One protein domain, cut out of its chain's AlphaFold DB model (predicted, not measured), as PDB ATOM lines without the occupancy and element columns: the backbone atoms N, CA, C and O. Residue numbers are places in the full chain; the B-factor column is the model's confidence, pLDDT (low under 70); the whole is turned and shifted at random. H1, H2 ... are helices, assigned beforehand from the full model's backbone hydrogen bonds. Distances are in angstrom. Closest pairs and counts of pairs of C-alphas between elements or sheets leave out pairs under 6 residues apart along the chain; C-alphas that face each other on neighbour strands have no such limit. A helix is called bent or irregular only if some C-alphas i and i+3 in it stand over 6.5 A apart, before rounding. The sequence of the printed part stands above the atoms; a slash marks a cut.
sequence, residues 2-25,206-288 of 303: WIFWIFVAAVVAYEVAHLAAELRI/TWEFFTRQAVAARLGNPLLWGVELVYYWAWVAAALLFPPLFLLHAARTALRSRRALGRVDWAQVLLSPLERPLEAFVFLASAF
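What this domain is: This is residues 2 to 25 and 206 to 288 of the 303 residues of a protein of Pyrobaculum ferrireducens (UniProt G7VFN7). H3 and H5 cross in the middle, with H1 and H4 nearly parallel at one end and H2 at the other. The 107 printed residues have five named helices, H1 to H5, and no named strand: all helix. The whole is compact, with radius of gyration of the C-alphas 14.7 A and spans 42 by 33 by 24 A.

How they stand to each other: H1, residues 2 to 23, touches H4, residues 245 to 261, through residues 12 to 19 and 245 to 252 alone, at a shallow tilt of 14 degrees; closest C-alphas Leu 19 and Arg 252, 6.4 A. H2, residues 206 to 220, touches H5, residues 266 to 287, through H5's 282 to 287 alone; closest C-alphas Val 215 and Ser 286, 5.4 A. The hub H3, residues 222 to 241, touches H5's 276 to 284 alone, at a steep tilt of 50 degrees; closest C-alphas Tyr 232 and Ala 280, 5.1 A. O i to N i+4 pairs are within hydrogen-bond range throughout H1 to H4, and 13 of 18 in H5.

Where its parts are: H1, 31.5 A long, begins at C-alpha 2 (21.804, -6.826, -28.309). Irregular H5, C-alphas 270 and 273 being 7.2 A apart, ends at C-alpha 287 (34.740, 22.688, -23.001).

The domain as a whole: Residues 26 to 205 are cut out, a 29.2 A gap between C-alphas 25 and 206. No printed residue is under 70 in pLDDT.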
ATOM      1  N   TRP A   2      21.645  -6.575 -29.756       80.62
ATOM      2  CA  TRP A   2      21.804  -6.826 -28.309       80.62
ATOM      3  C   TRP A   2      22.565  -5.733 -27.535       80.62
ATOM      4  O   TRP A   2      22.098  -5.292 -26.493       80.62
ATOM      5  N   ILE A   3      23.683  -5.229 -28.073       83.94
ATOM      6  CA  ILE A   3      24.491  -4.159 -27.439       83.94
ATOM      7  C   ILE A   3      23.663  -2.888 -27.188       83.94
ATOM      8  O   ILE A   3      23.798  -2.238 -26.156       83.94
ATOM      9  N   PHE A   4      22.757  -2.571 -28.112       84.62
ATOM     10  CA  PHE A   4      21.836  -1.445 -28.006       84.62
ATOM     11  C   PHE A   4      20.907  -1.562 -26.794       84.62
ATOM     12  O   PHE A   4      20.787  -0.626 -26.009       84.62
ATOM     13  N   TRP A   5      20.284  -2.728 -26.613       91.62
ATOM     14  CA  TRP A   5      19.373  -2.947 -25.492       91.62
ATOM     15  C   TRP A   5      20.114  -2.991 -24.159       91.62
ATOM     16  O   TRP A   5      19.582  -2.505 -23.168       91.62
ATOM     17  N   ILE A   6      21.359  -3.478 -24.140       92.38
ATOM     18  CA  ILE A   6      22.232  -3.403 -22.960       92.38
ATOM     19  C   ILE A   6      22.495  -1.939 -22.580       92.38
ATOM     20  O   ILE A   6      22.372  -1.581 -21.411       92.38
ATOM     21  N   PHE A   7      22.804  -1.084 -23.556       93.38
ATOM     22  CA  PHE A   7      23.025   0.344 -23.324       93.38
ATOM     23  C   PHE A   7      21.775   1.050 -22.777       93.38
ATOM     24  O   PHE A   7      21.844   1.697 -21.732       93.38
ATOM     25  N   VAL A   8      20.623   0.885 -23.436       93.88
ATOM     26  CA  VAL A   8      19.351   1.470 -22.979       93.88
ATOM     27  C   VAL A   8      18.999   0.966 -21.577       93.88
ATOM     28  O   VAL A   8      18.661   1.765 -20.705       93.88
ATOM     29  N   ALA A   9      19.134  -0.340 -21.327       94.38
ATOM     30  CA  ALA A   9      18.865  -0.927 -20.019       94.38
ATOM     31  C   ALA A   9      19.786  -0.361 -18.928       94.38
ATOM     32  O   ALA A   9      19.315  -0.108 -17.822       94.38
ATOM     33  N   ALA A  10      21.064  -0.110 -19.228       95.38
ATOM     34  CA  ALA A  10      21.997   0.494 -18.279       95.38
ATOM     35  C   ALA A  10      21.587   1.927 -17.895       95.38
ATOM     36  O   ALA A  10      21.581   2.262 -16.709       95.38
ATOM     37  N   VAL A  11      21.184   2.751 -18.868       95.19
ATOM     38  CA  VAL A  11      20.701   4.119 -18.604       95.19
ATOM     39  C   VAL A  11      19.402   4.095 -17.799       95.19
ATOM     40  O   VAL A  11      19.281   4.811 -16.808       95.19
ATOM     41  N   VAL A  12      18.446   3.236 -18.167       94.88
ATOM     42  CA  VAL A  12      17.184   3.082 -17.423       94.88
ATOM     43  C   VAL A  12      17.448   2.620 -15.989       94.88
ATOM     44  O   VAL A  12      16.901   3.197 -15.050       94.88
ATOM     45  N   ALA A  13      18.308   1.616 -15.795       95.44
ATOM     46  CA  ALA A  13      18.667   1.122 -14.470       95.44
ATOM     47  C   ALA A  13      19.309   2.221 -13.612       95.44
ATOM     48  O   ALA A  13      18.965   2.358 -12.435       95.44
ATOM     49  N   TYR A  14      20.190   3.033 -14.205       93.88
ATOM     50  CA  TYR A  14      20.774   4.190 -13.535       93.88
ATOM     51  C   TYR A  14      19.703   5.208 -13.123       93.88
ATOM     52  O   TYR A  14      19.654   5.586 -11.956       93.88
ATOM     53  N   GLU A  15      18.795   5.595 -14.022       93.88
ATOM     54  CA  GLU A  15      17.726   6.553 -13.710       93.88
ATOM     55  C   GLU A  15      16.767   6.046 -12.620       93.88
ATOM     56  O   GLU A  15      16.339   6.815 -11.756       93.88
ATOM     57  N   VAL A  16      16.443   4.749 -12.618       95.00
ATOM     58  CA  VAL A  16      15.602   4.134 -11.579       95.00
ATOM     59  C   VAL A  16      16.323   4.142 -10.232       95.00
ATOM     60  O   VAL A  16      15.735   4.535  -9.220       95.00
ATOM     61  N   ALA A  17      17.602   3.754 -10.207       93.88
ATOM     62  CA  ALA A  17      18.424   3.827  -9.003       93.88
ATOM     63  C   ALA A  17      18.521   5.268  -8.486       93.88
ATOM     64  O   ALA A  17      18.458   5.507  -7.279       93.88
ATOM     65  N   HIS A  18      18.610   6.230  -9.401       92.88
ATOM     66  CA  HIS A  18      18.687   7.641  -9.086       92.88
ATOM     67  C   HIS A  18      17.394   8.181  -8.472       92.88
ATOM     68  O   HIS A  18      17.446   8.847  -7.437       92.88
ATOM     69  N   LEU A  19      16.233   7.862  -9.055       92.94
ATOM     70  CA  LEU A  19      14.930   8.209  -8.484       92.94
ATOM     71  C   LEU A  19      14.757   7.580  -7.095       92.94
ATOM     72  O   LEU A  19      14.340   8.257  -6.155       92.94
ATOM     73  N   ALA A  20      15.118   6.303  -6.939       93.06
ATOM     74  CA  ALA A  20      15.059   5.623  -5.649       93.06
ATOM     75  C   ALA A  20      15.958   6.304  -4.606       93.06
ATOM     76  O   ALA A  20      15.559   6.468  -3.452       93.06
ATOM     77  N   ALA A  21      17.156   6.731  -5.000       91.69
ATOM     78  CA  ALA A  21      18.069   7.445  -4.123       91.69
ATOM     79  C   ALA A  21      17.562   8.861  -3.786       91.69
ATOM     80  O   ALA A  21      17.640   9.258  -2.626       91.69
ATOM     81  N   GLU A  22      16.940   9.579  -4.730       91.50
ATOM     82  CA  GLU A  22      16.266  10.855  -4.450       91.50
ATOM     83  C   GLU A  22      15.138  10.695  -3.441       91.50
ATOM     84  O   GLU A  22      15.051  11.485  -2.503       91.50
ATOM     85  N   LEU A  23      14.284   9.680  -3.600       90.50
ATOM     86  CA  LEU A  23      13.194   9.375  -2.668       90.50
ATOM     87  C   LEU A  23      13.711   9.046  -1.261       90.50
ATOM     88  O   LEU A  23      13.033   9.338  -0.280       90.50
ATOM     89  N   ARG A  24      14.922   8.486  -1.165       89.88
ATOM     90  CA  ARG A  24      15.595   8.131   0.090       89.88
ATOM     91  C   ARG A  24      16.404   9.259   0.718       89.88
ATOM     92  O   ARG A  24      16.958   9.041   1.796       89.88
ATOM     93  N   ILE A  25      16.487  10.441   0.100       86.38
ATOM     94  CA  ILE A  25      17.000  11.623   0.803       86.38
ATOM     95  C   ILE A  25      16.036  11.877   1.962       86.38
ATOM     96  O   ILE A  25      14.927  12.371   1.774       86.38
ATOM     97  N   THR A 206      20.381  34.313 -19.027       91.69
ATOM     98  CA  THR A 206      20.345  32.841 -18.976       91.69
ATOM     99  C   THR A 206      21.589  32.126 -19.527       91.69
ATOM    100  O   THR A 206      22.124  31.240 -18.867       91.69
ATOM    101  N   TRP A 207      22.099  32.511 -20.703       90.88
ATOM    102  CA  TRP A 207      23.271  31.847 -21.296       90.88
ATOM    103  C   TRP A 207      24.568  32.078 -20.508       90.88
ATOM    104  O   TRP A 207      25.401  31.178 -20.369       90.88
ATOM    105  N   GLU A 208      24.744  33.286 -19.973       90.75
ATOM    106  CA  GLU A 208      25.898  33.622 -19.140       90.75
ATOM    107  C   GLU A 208      25.865  32.806 -17.846       90.75
ATOM    108  O   GLU A 208      26.876  32.221 -17.466       90.75
ATOM    109  N   PHE A 209      24.683  32.668 -17.240       90.88
ATOM    110  CA  PHE A 209      24.470  31.804 -16.083       90.88
ATOM    111  C   PHE A 209      24.845  30.339 -16.374       90.88
ATOM    112  O   PHE A 209      25.655  29.769 -15.644       90.88
ATOM    113  N   PHE A 210      24.340  29.750 -17.464       93.00
ATOM    114  CA  PHE A 210      24.637  28.361 -17.855       93.00
ATOM    115  C   PHE A 210      26.120  28.097 -18.032       93.00
ATOM    116  O   PHE A 210      26.708  27.224 -17.394       93.00
ATOM    117  N   THR A 211      26.736  28.898 -18.892       90.62
ATOM    118  CA  THR A 211      28.141  28.722 -19.237       90.62
ATOM    119  C   THR A 211      29.050  28.968 -18.040       90.62
ATOM    120  O   THR A 211      30.034  28.253 -17.880       90.62
ATOM    121  N   ARG A 212      28.713  29.914 -17.156       89.44
ATOM    122  CA  ARG A 212      29.455  30.150 -15.913       89.44
ATOM    123  C   ARG A 212      29.434  28.934 -14.992       89.44
ATOM    124  O   ARG A 212      30.494  28.511 -14.548       89.44
ATOM    125  N   GLN A 213      28.255  28.366 -14.738       89.25
ATOM    126  CA  GLN A 213      28.101  27.197 -13.865       89.25
ATOM    127  C   GLN A 213      28.848  25.976 -14.426       89.25
ATOM    128  O   GLN A 213      29.599  25.329 -13.702       89.25
ATOM    129  N   ALA A 214      28.724  25.705 -15.730       91.31
ATOM    130  CA  ALA A 214      29.403  24.574 -16.364       91.31
ATOM    131  C   ALA A 214      30.936  24.729 -16.399       91.31
ATOM    132  O   ALA A 214      31.663  23.767 -16.152       91.31
ATOM    133  N   VAL A 215      31.455  25.941 -16.646       90.25
ATOM    134  CA  VAL A 215      32.906  26.197 -16.577       90.25
ATOM    135  C   VAL A 215      33.412  26.092 -15.136       90.25
ATOM    136  O   VAL A 215      34.477  25.517 -14.923       90.25
ATOM    137  N   ALA A 216      32.659  26.594 -14.152       86.75
ATOM    138  CA  ALA A 216      33.011  26.460 -12.738       86.75
ATOM    139  C   ALA A 216      33.076  24.983 -12.313       86.75
ATOM    140  O   ALA A 216      34.073  24.571 -11.724       86.75
ATOM    141  N   ALA A 217      32.088  24.168 -12.703       87.56
ATOM    142  CA  ALA A 217      32.096  22.723 -12.470       87.56
ATOM    143  C   ALA A 217      33.337  22.050 -13.080       87.56
ATOM    144  O   ALA A 217      34.012  21.276 -12.407       87.56
ATOM    145  N   ARG A 218      33.708  22.407 -14.319       90.50
ATOM    146  CA  ARG A 218      34.912  21.873 -14.974       90.50
ATOM    147  C   ARG A 218      36.206  22.270 -14.267       90.50
ATOM    148  O   ARG A 218      37.107  21.448 -14.151       90.50
ATOM    149  N   LEU A 219      36.333  23.527 -13.841       86.19
ATOM    150  CA  LEU A 219      37.534  24.006 -13.149       86.19
ATOM    151  C   LEU A 219      37.652  23.420 -11.737       86.19
ATOM    152  O   LEU A 219      38.763  23.165 -11.283       86.19
ATOM    153  N   GLY A 220      36.525  23.203 -11.056       80.94
ATOM    154  CA  GLY A 220      36.507  22.645  -9.708       80.94
ATOM    155  C   GLY A 220      36.613  21.129  -9.644       80.94
ATOM    156  O   GLY A 220      37.241  20.601  -8.729       80.94
ATOM    157  N   ASN A 221      36.027  20.418 -10.606       86.06
ATOM    158  CA  ASN A 221      36.081  18.965 -10.678       86.06
ATOM    159  C   ASN A 221      36.012  18.489 -12.143       86.06
ATOM    160  O   ASN A 221      34.947  18.090 -12.622       86.06
ATOM    161  N   PRO A 222      37.144  18.509 -12.875       88.56
ATOM    162  CA  PRO A 222      37.164  18.178 -14.299       88.56
ATOM    163  C   PRO A 222      36.758  16.728 -14.580       88.56
ATOM    164  O   PRO A 222      36.169  16.452 -15.625       88.56
ATOM    165  N   LEU A 223      37.044  15.809 -13.650       90.31
ATOM    166  CA  LEU A 223      36.640  14.412 -13.771       90.31
ATOM    167  C   LEU A 223      35.118  14.284 -13.707       90.31
ATOM    168  O   LEU A 223      34.531  13.682 -14.603       90.31
ATOM    169  N   LEU A 224      34.487  14.867 -12.680       89.06
ATOM    170  CA  LEU A 224      33.033  14.838 -12.543       89.06
ATOM    171  C   LEU A 224      32.371  15.492 -13.754       89.06
ATOM    172  O   LEU A 224      31.553  14.845 -14.393       89.06
ATOM    173  N   TRP A 225      32.824  16.690 -14.140       92.38
ATOM    174  CA  TRP A 225      32.351  17.396 -15.334       92.38
ATOM    175  C   TRP A 225      32.401  16.529 -16.603       92.38
ATOM    176  O   TRP A 225      31.441  16.498 -17.374       92.38
ATOM    177  N   GLY A 226      33.503  15.800 -16.816       93.56
ATOM    178  CA  GLY A 226      33.664  14.917 -17.973       93.56
ATOM    179  C   GLY A 226      32.712  13.722 -17.936       93.56
ATOM    180  O   GLY A 226      32.136  13.362 -18.963       93.56
ATOM    181  N   VAL A 227      32.498  13.143 -16.751       92.31
ATOM    182  CA  VAL A 227      31.494  12.091 -16.545       92.31
ATOM    183  C   VAL A 227      30.090  12.620 -16.838       92.31
ATOM    184  O   VAL A 227      29.331  11.920 -17.506       92.31
ATOM    185  N   GLU A 228      29.746  13.845 -16.420       91.56
ATOM    186  CA  GLU A 228      28.421  14.409 -16.709       91.56
ATOM    187  C   GLU A 228      28.216  14.627 -18.203       91.56
ATOM    188  O   GLU A 228      27.182  14.241 -18.737       91.56
ATOM    189  N   LEU A 229      29.217  15.175 -18.899       94.38
ATOM    190  CA  LEU A 229      29.140  15.375 -20.342       94.38
ATOM    191  C   LEU A 229      28.830  14.056 -21.065       94.38
ATOM    192  O   LEU A 229      27.939  14.010 -21.913       94.38
ATOM    193  N   VAL A 230      29.530  12.974 -20.708       94.75
ATOM    194  CA  VAL A 230      29.286  11.644 -21.285       94.75
ATOM    195  C   VAL A 230      27.898  11.127 -20.909       94.75
ATOM    196  O   VAL A 230      27.178  10.635 -21.778       94.75
ATOM    197  N   TYR A 231      27.505  11.249 -19.642       94.00
ATOM    198  CA  TYR A 231      26.207  10.786 -19.161       94.00
ATOM    199  C   TYR A 231      25.040  11.522 -19.831       94.00
ATOM    200  O   TYR A 231      24.114  10.858 -20.293       94.00
ATOM    201  N   TYR A 232      25.080  12.850 -19.957       94.94
ATOM    202  CA  TYR A 232      24.002  13.611 -20.591       94.94
ATOM    203  C   TYR A 232      23.841  13.221 -22.064       94.94
ATOM    204  O   TYR A 232      22.722  12.973 -22.508       94.94
ATOM    205  N   TRP A 233      24.938  13.057 -22.814       96.06
ATOM    206  CA  TRP A 233      24.869  12.567 -24.196       96.06
ATOM    207  C   TRP A 233      24.365  11.125 -24.296       96.06
ATOM    208  O   TRP A 233      23.536  10.823 -25.158       96.06
ATOM    209  N   ALA A 234      24.816  10.240 -23.403       95.44
ATOM    210  CA  ALA A 234      24.330   8.866 -23.341       95.44
ATOM    211  C   ALA A 234      22.826   8.818 -23.032       95.44
ATOM    212  O   ALA A 234      22.079   8.086 -23.681       95.44
ATOM    213  N   TRP A 235      22.362   9.637 -22.091       96.06
ATOM    214  CA  TRP A 235      20.949   9.745 -21.758       96.06
ATOM    215  C   TRP A 235      20.137  10.247 -22.952       96.06
ATOM    216  O   TRP A 235      19.123   9.642 -23.283       96.06
ATOM    217  N   VAL A 236      20.595  11.299 -23.643       95.62
ATOM    218  CA  VAL A 236      19.907  11.851 -24.825       95.62
ATOM    219  C   VAL A 236      19.774  10.792 -25.915       95.62
ATOM    220  O   VAL A 236      18.681  10.593 -26.445       95.62
ATOM    221  N   ALA A 237      20.852  10.060 -26.207       95.62
ATOM    222  CA  ALA A 237      20.808   8.955 -27.157       95.62
ATOM    223  C   ALA A 237      19.815   7.870 -26.707       95.62
ATOM    224  O   ALA A 237      18.966   7.456 -27.490       95.62
ATOM    225  N   ALA A 238      19.864   7.444 -25.442       95.44
ATOM    226  CA  ALA A 238      18.950   6.436 -24.909       95.44
ATOM    227  C   ALA A 238      17.480   6.889 -24.940       95.44
ATOM    228  O   ALA A 238      16.613   6.078 -25.251       95.44
ATOM    229  N   ALA A 239      17.186   8.164 -24.680       95.06
ATOM    230  CA  ALA A 239      15.828   8.705 -24.681       95.06
ATOM    231  C   ALA A 239      15.196   8.715 -26.080       95.06
ATOM    232  O   ALA A 239      14.015   8.405 -26.225       95.06
ATOM    233  N   LEU A 240      15.985   9.013 -27.120       93.44
ATOM    234  CA  LEU A 240      15.535   8.927 -28.516       93.44
ATOM    235  C   LEU A 240      15.182   7.489 -28.918       93.44
ATOM    236  O   LEU A 240      14.305   7.258 -29.746       93.44
ATOM    237  N   LEU A 241      15.877   6.528 -28.318       92.88
ATOM    238  CA  LEU A 241      15.757   5.103 -28.597       92.88
ATOM    239  C   LEU A 241      14.696   4.411 -27.730       92.88
ATOM    240  O   LEU A 241      14.137   3.389 -28.121       92.88
ATOM    241  N   PHE A 242      14.413   4.977 -26.560       94.44
ATOM    242  CA  PHE A 242      13.448   4.486 -25.590       94.44
ATOM    243  C   PHE A 242      12.694   5.668 -24.953       94.44
ATOM    244  O   PHE A 242      13.013   6.094 -23.838       94.44
ATOM    245  N   PRO A 243      11.649   6.182 -25.633       92.94
ATOM    246  CA  PRO A 243      10.871   7.331 -25.167       92.94
ATOM    247  C   PRO A 243      10.299   7.240 -23.740       92.94
ATOM    248  O   PRO A 243      10.180   8.284 -23.098       92.94
ATOM    249  N   PRO A 244       9.982   6.057 -23.165       94.31
ATOM    250  CA  PRO A 244       9.546   5.986 -21.768       94.31
ATOM    251  C   PRO A 244      10.560   6.541 -20.752       94.31
ATOM    252  O   PRO A 244      10.169   6.863 -19.630       94.31
ATOM    253  N   LEU A 245      11.833   6.731 -21.125       93.88
ATOM    254  CA  LEU A 245      12.822   7.420 -20.290       93.88
ATOM    255  C   LEU A 245      12.388   8.855 -19.925       93.88
ATOM    256  O   LEU A 245      12.650   9.316 -18.812       93.88
ATOM    257  N   PHE A 246      11.642   9.531 -20.807       94.12
ATOM    258  CA  PHE A 246      11.073  10.855 -20.533       94.12
ATOM    259  C   PHE A 246      10.055  10.835 -19.389       94.12
ATOM    260  O   PHE A 246       9.983  11.794 -18.625       94.12
ATOM    261  N   LEU A 247       9.300   9.743 -19.217       93.31
ATOM    262  CA  LEU A 247       8.331   9.611 -18.122       93.31
ATOM    263  C   LEU A 247       9.035   9.515 -16.768       93.31
ATOM    264  O   LEU A 247       8.604  10.128 -15.792       93.31
ATOM    265  N   LEU A 248      10.143   8.773 -16.717       91.81
ATOM    266  CA  LEU A 248      10.950   8.643 -15.510       91.81
ATOM    267  C   LEU A 248      11.549   9.993 -15.105       91.81
ATOM    268  O   LEU A 248      11.516  10.372 -13.934       91.81
ATOM    269  N   HIS A 249      12.021  10.755 -16.087       92.38
ATOM    270  CA  HIS A 249      12.562  12.084 -15.857       92.38
ATOM    271  C   HIS A 249      11.475  13.098 -15.452       92.38
ATOM    272  O   HIS A 249      11.631  13.808 -14.462       92.38
ATOM    273  N   ALA A 250      10.307  13.081 -16.103       95.06
ATOM    274  CA  ALA A 250       9.125  13.845 -15.697       95.06
ATOM    275  C   ALA A 250       8.694  13.555 -14.246       95.06
ATOM    276  O   ALA A 250       8.373  14.484 -13.500       95.06
ATOM    277  N   ALA A 251       8.747  12.293 -13.806       94.75
ATOM    278  CA  ALA A 251       8.460  11.920 -12.422       94.75
ATOM    279  C   ALA A 251       9.473  12.521 -11.428       94.75
ATOM    280  O   ALA A 251       9.080  12.992 -10.356       94.75
ATOM    281  N   ARG A 252      10.764  12.570 -11.788       94.12
ATOM    282  CA  ARG A 252      11.810  13.228 -10.981       94.12
ATOM    283  C   ARG A 252      11.563  14.734 -10.885       94.12
ATOM    284  O   ARG A 252      11.556  15.278  -9.782       94.12
ATOM    285  N   THR A 253      11.258  15.403 -11.994       95.50
ATOM    286  CA  THR A 253      10.915  16.837 -12.010       95.50
ATOM    287  C   THR A 253       9.650  17.135 -11.188       95.50
ATOM    288  O   THR A 253       9.603  18.113 -10.435       95.50
ATOM    289  N   ALA A 254       8.641  16.258 -11.228       96.25
ATOM    290  CA  ALA A 254       7.445  16.374 -10.390       96.25
ATOM    291  C   ALA A 254       7.769  16.240  -8.888       96.25
ATOM    292  O   ALA A 254       7.288  17.031  -8.073       96.25
ATOM    293  N   LEU A 255       8.630  15.289  -8.514       94.81
ATOM    294  CA  LEU A 255       9.112  15.135  -7.138       94.81
ATOM    295  C   LEU A 255       9.879  16.381  -6.666       94.81
ATOM    296  O   LEU A 255       9.612  16.898  -5.579       94.81
ATOM    297  N   ARG A 256      10.810  16.877  -7.486       94.81
ATOM    298  CA  ARG A 256      11.647  18.053  -7.197       94.81
ATOM    299  C   ARG A 256      10.817  19.328  -7.049       94.81
ATOM    300  O   ARG A 256      11.001  20.052  -6.074       94.81
ATOM    301  N   SER A 257       9.848  19.559  -7.938       96.38
ATOM    302  CA  SER A 257       8.937  20.711  -7.835       96.38
ATOM    303  C   SER A 257       8.097  20.663  -6.563       96.38
ATOM    304  O   SER A 257       8.016  21.661  -5.853       96.38
ATOM    305  N   ARG A 258       7.557  19.494  -6.194       95.38
ATOM    306  CA  ARG A 258       6.823  19.335  -4.930       95.38
ATOM    307  C   ARG A 258       7.703  19.623  -3.711       95.38
ATOM    308  O   ARG A 258       7.220  20.222  -2.755       95.38
ATOM    309  N   ARG A 259       8.980  19.232  -3.743       93.25
ATOM    310  CA  ARG A 259       9.964  19.521  -2.683       93.25
ATOM    311  C   ARG A 259      10.342  20.999  -2.585       93.25
ATOM    312  O   ARG A 259      10.672  21.449  -1.493       93.25
ATOM    313  N   ALA A 260      10.302  21.730  -3.697       94.31
ATOM    314  CA  ALA A 260      10.581  23.164  -3.743       94.31
ATOM    315  C   ALA A 260       9.357  24.021  -3.376       94.31
ATOM    316  O   ALA A 260       9.449  24.957  -2.591       94.31
ATOM    317  N   LEU A 261       8.204  23.704  -3.971       95.56
ATOM    318  CA  LEU A 261       7.028  24.577  -4.039       95.56
ATOM    319  C   LEU A 261       5.836  24.059  -3.223       95.56
ATOM    320  O   LEU A 261       4.778  24.683  -3.218       95.56
ATOM    321  N   GLY A 262       5.942  22.872  -2.617       94.62
ATOM    322  CA  GLY A 262       4.824  22.186  -1.957       94.62
ATOM    323  C   GLY A 262       3.788  21.582  -2.916       94.62
ATOM    324  O   GLY A 262       2.894  20.860  -2.481       94.62
ATOM    325  N   ARG A 263       3.918  21.821  -4.227       96.50
ATOM    326  CA  ARG A 263       3.024  21.334  -5.289       96.50
ATOM    327  C   ARG A 263       3.808  20.961  -6.544       96.50
ATOM    328  O   ARG A 263       4.927  21.426  -6.732       96.50
ATOM    329  N   VAL A 264       3.203  20.148  -7.405       97.75
ATOM    330  CA  VAL A 264       3.802  19.784  -8.695       97.75
ATOM    331  C   VAL A 264       3.728  20.972  -9.657       97.75
ATOM    332  O   VAL A 264       2.649  21.518  -9.887       97.75
ATOM    333  N   ASP A 265       4.869  21.352 -10.229       97.31
ATOM    334  CA  ASP A 265       4.948  22.324 -11.323       97.31
ATOM    335  C   ASP A 265       4.826  21.600 -12.667       97.31
ATOM    336  O   ASP A 265       5.815  21.163 -13.256       97.31
ATOM    337  N   TRP A 266       3.594  21.469 -13.158       97.31
ATOM    338  CA  TRP A 266       3.321  20.790 -14.425       97.31
ATOM    339  C   TRP A 266       3.968  21.471 -15.631       97.31
ATOM    340  O   TRP A 266       4.322  20.787 -16.585       97.31
ATOM    341  N   ALA A 267       4.173  22.791 -15.593       96.88
ATOM    342  CA  ALA A 267       4.848  23.481 -16.686       96.88
ATOM    343  C   ALA A 267       6.322  23.066 -16.758       96.88
ATOM    344  O   ALA A 267       6.831  22.824 -17.849       96.88
ATOM    345  N   GLN A 268       6.993  22.929 -15.610       96.94
ATOM    346  CA  GLN A 268       8.354  22.399 -15.575       96.94
ATOM    347  C   GLN A 268       8.398  20.910 -15.944       96.94
ATOM    348  O   GLN A 268       9.289  20.501 -16.679       96.94
ATOM    349  N   VAL A 269       7.424  20.105 -15.500       97.06
ATOM    350  CA  VAL A 269       7.331  18.678 -15.870       97.06
ATOM    351  C   VAL A 269       7.218  18.499 -17.386       97.06
ATOM    352  O   VAL A 269       7.889  17.641 -17.944       97.06
ATOM    353  N   LEU A 270       6.428  19.331 -18.068       95.94
ATOM    354  CA  LEU A 270       6.322  19.304 -19.533       95.94
ATOM    355  C   LEU A 270       7.625  19.713 -20.237       95.94
ATOM    356  O   LEU A 270       7.858  19.306 -21.372       95.94
ATOM    357  N   LEU A 271       8.472  20.506 -19.577       95.25
ATOM    358  CA  LEU A 271       9.782  20.919 -20.085       95.25
ATOM    359  C   LEU A 271      10.902  19.936 -19.737       95.25
ATOM    360  O   LEU A 271      11.994  20.075 -20.288       95.25
ATOM    361  N   SER A 272      10.650  18.944 -18.878       94.62
ATOM    362  CA  SER A 272      11.681  18.004 -18.435       94.62
ATOM    363  C   SER A 272      12.403  17.269 -19.576       94.62
ATOM    364  O   SER A 272      13.613  17.070 -19.467       94.62
ATOM    365  N   PRO A 273      11.772  16.948 -20.731       93.50
ATOM    366  CA  PRO A 273      12.491  16.360 -21.864       93.50
ATOM    367  C   PRO A 273      13.653  17.208 -22.402       93.50
ATOM    368  O   PRO A 273      14.522  16.676 -23.091       93.50
ATOM    369  N   LEU A 274      13.677  18.513 -22.105       92.94
ATOM    370  CA  LEU A 274      14.722  19.441 -22.536       92.94
ATOM    371  C   LEU A 274      15.886  19.563 -21.545       92.94
ATOM    372  O   LEU A 274      16.916  20.104 -21.939       92.94
ATOM    373  N   GLU A 275      15.758  19.071 -20.307       94.19
ATOM    374  CA  GLU A 275      16.787  19.204 -19.258       94.19
ATOM    375  C   GLU A 275      18.121  18.591 -19.718       94.19
ATOM    376  O   GLU A 275      19.107  19.304 -19.905       94.19
ATOM    377  N   ARG A 276      18.132  17.289 -20.038       94.50
ATOM    378  CA  ARG A 276      19.353  16.570 -20.455       94.50
ATOM    379  C   ARG A 276      19.968  17.058 -21.767       94.50
ATOM    380  O   ARG A 276      21.186  17.235 -21.802       94.50
ATOM    381  N   PRO A 277      19.198  17.309 -22.847       95.19
ATOM    382  CA  PRO A 277      19.754  17.923 -24.052       95.19
ATOM    383  C   PRO A 277      20.392  19.291 -23.791       95.19
ATOM    384  O   PRO A 277      21.459  19.587 -24.331       95.19
ATOM    385  N   LEU A 278      19.756  20.123 -22.958       95.44
ATOM    386  CA  LEU A 278      20.274  21.443 -22.611       95.44
ATOM    387  C   LEU A 278      21.582  21.334 -21.822       95.44
ATOM    388  O   LEU A 278      22.551  22.016 -22.154       95.44
ATOM    389  N   GLU A 279      21.634  20.458 -20.821       95.25
ATOM    390  CA  GLU A 279      22.842  20.180 -20.041       95.25
ATOM    391  C   GLU A 279      23.978  19.657 -20.925       95.25
ATOM    392  O   GLU A 279      25.077  20.211 -20.884       95.25
ATOM    393  N   ALA A 280      23.710  18.678 -21.798       95.00
ATOM    394  CA  ALA A 280      24.692  18.144 -22.744       95.00
ATOM    395  C   ALA A 280      25.292  19.247 -23.633       95.00
ATOM    396  O   ALA A 280      26.514  19.338 -23.792       95.00
ATOM    397  N   PHE A 281      24.437  20.115 -24.185       95.81
ATOM    398  CA  PHE A 281      24.861  21.217 -25.044       95.81
ATOM    399  C   PHE A 281      25.686  22.263 -24.286       95.81
ATOM    400  O   PHE A 281      26.743  22.685 -24.759       95.81
ATOM    401  N   VAL A 282      25.237  22.672 -23.096       94.81
ATOM    402  CA  VAL A 282      25.949  23.658 -22.274       94.81
ATOM    403  C   VAL A 282      27.299  23.107 -21.810       94.81
ATOM    404  O   VAL A 282      28.301  23.826 -21.876       94.81
ATOM    405  N   PHE A 283      27.359  21.847 -21.374       94.56
ATOM    406  CA  PHE A 283      28.612  21.217 -20.958       94.56
ATOM    407  C   PHE A 283      29.584  21.131 -22.131       94.56
ATOM    408  O   PHE A 283      30.733  21.550 -21.992       94.56
ATOM    409  N   LEU A 284      29.122  20.727 -23.315       94.81
ATOM    410  CA  LEU A 284      29.952  20.740 -24.519       94.81
ATOM    411  C   LEU A 284      30.462  22.153 -24.845       94.81
ATOM    412  O   LEU A 284      31.656  22.340 -25.072       94.81
ATOM    413  N   ALA A 285      29.596  23.168 -24.799       93.06
ATOM    414  CA  ALA A 285      29.987  24.557 -25.032       93.06
ATOM    415  C   ALA A 285      31.021  25.056 -24.004       93.06
ATOM    416  O   ALA A 285      31.914  25.839 -24.338       93.06
ATOM    417  N   SER A 286      30.934  24.587 -22.755       93.00
ATOM    418  CA  SER A 286      31.878  24.948 -21.693       93.00
ATOM    419  C   SER A 286      33.291  24.393 -21.924       93.00
ATOM    420  O   SER A 286      34.253  25.026 -21.487       93.00
ATOM    421  N   ALA A 287      33.443  23.293 -22.677       90.38
ATOM    422  CA  ALA A 287      34.740  22.688 -23.001       90.38
ATOM    423  C   ALA A 287      35.697  23.669 -23.706       90.38
ATOM    424  O   ALA A 287      36.905  23.624 -23.486       90.38
ATOM    425  N   PHE A 288      35.151  24.598 -24.491       89.56
ATOM    426  CA  PHE A 288      35.918  25.556 -25.293       89.56
ATOM    427  C   PHE A 288      36.226  26.872 -24.575       89.56
ATOM    428  O   PHE A 288      36.983  27.698 -25.084       89.56
TER     429      PHE A 288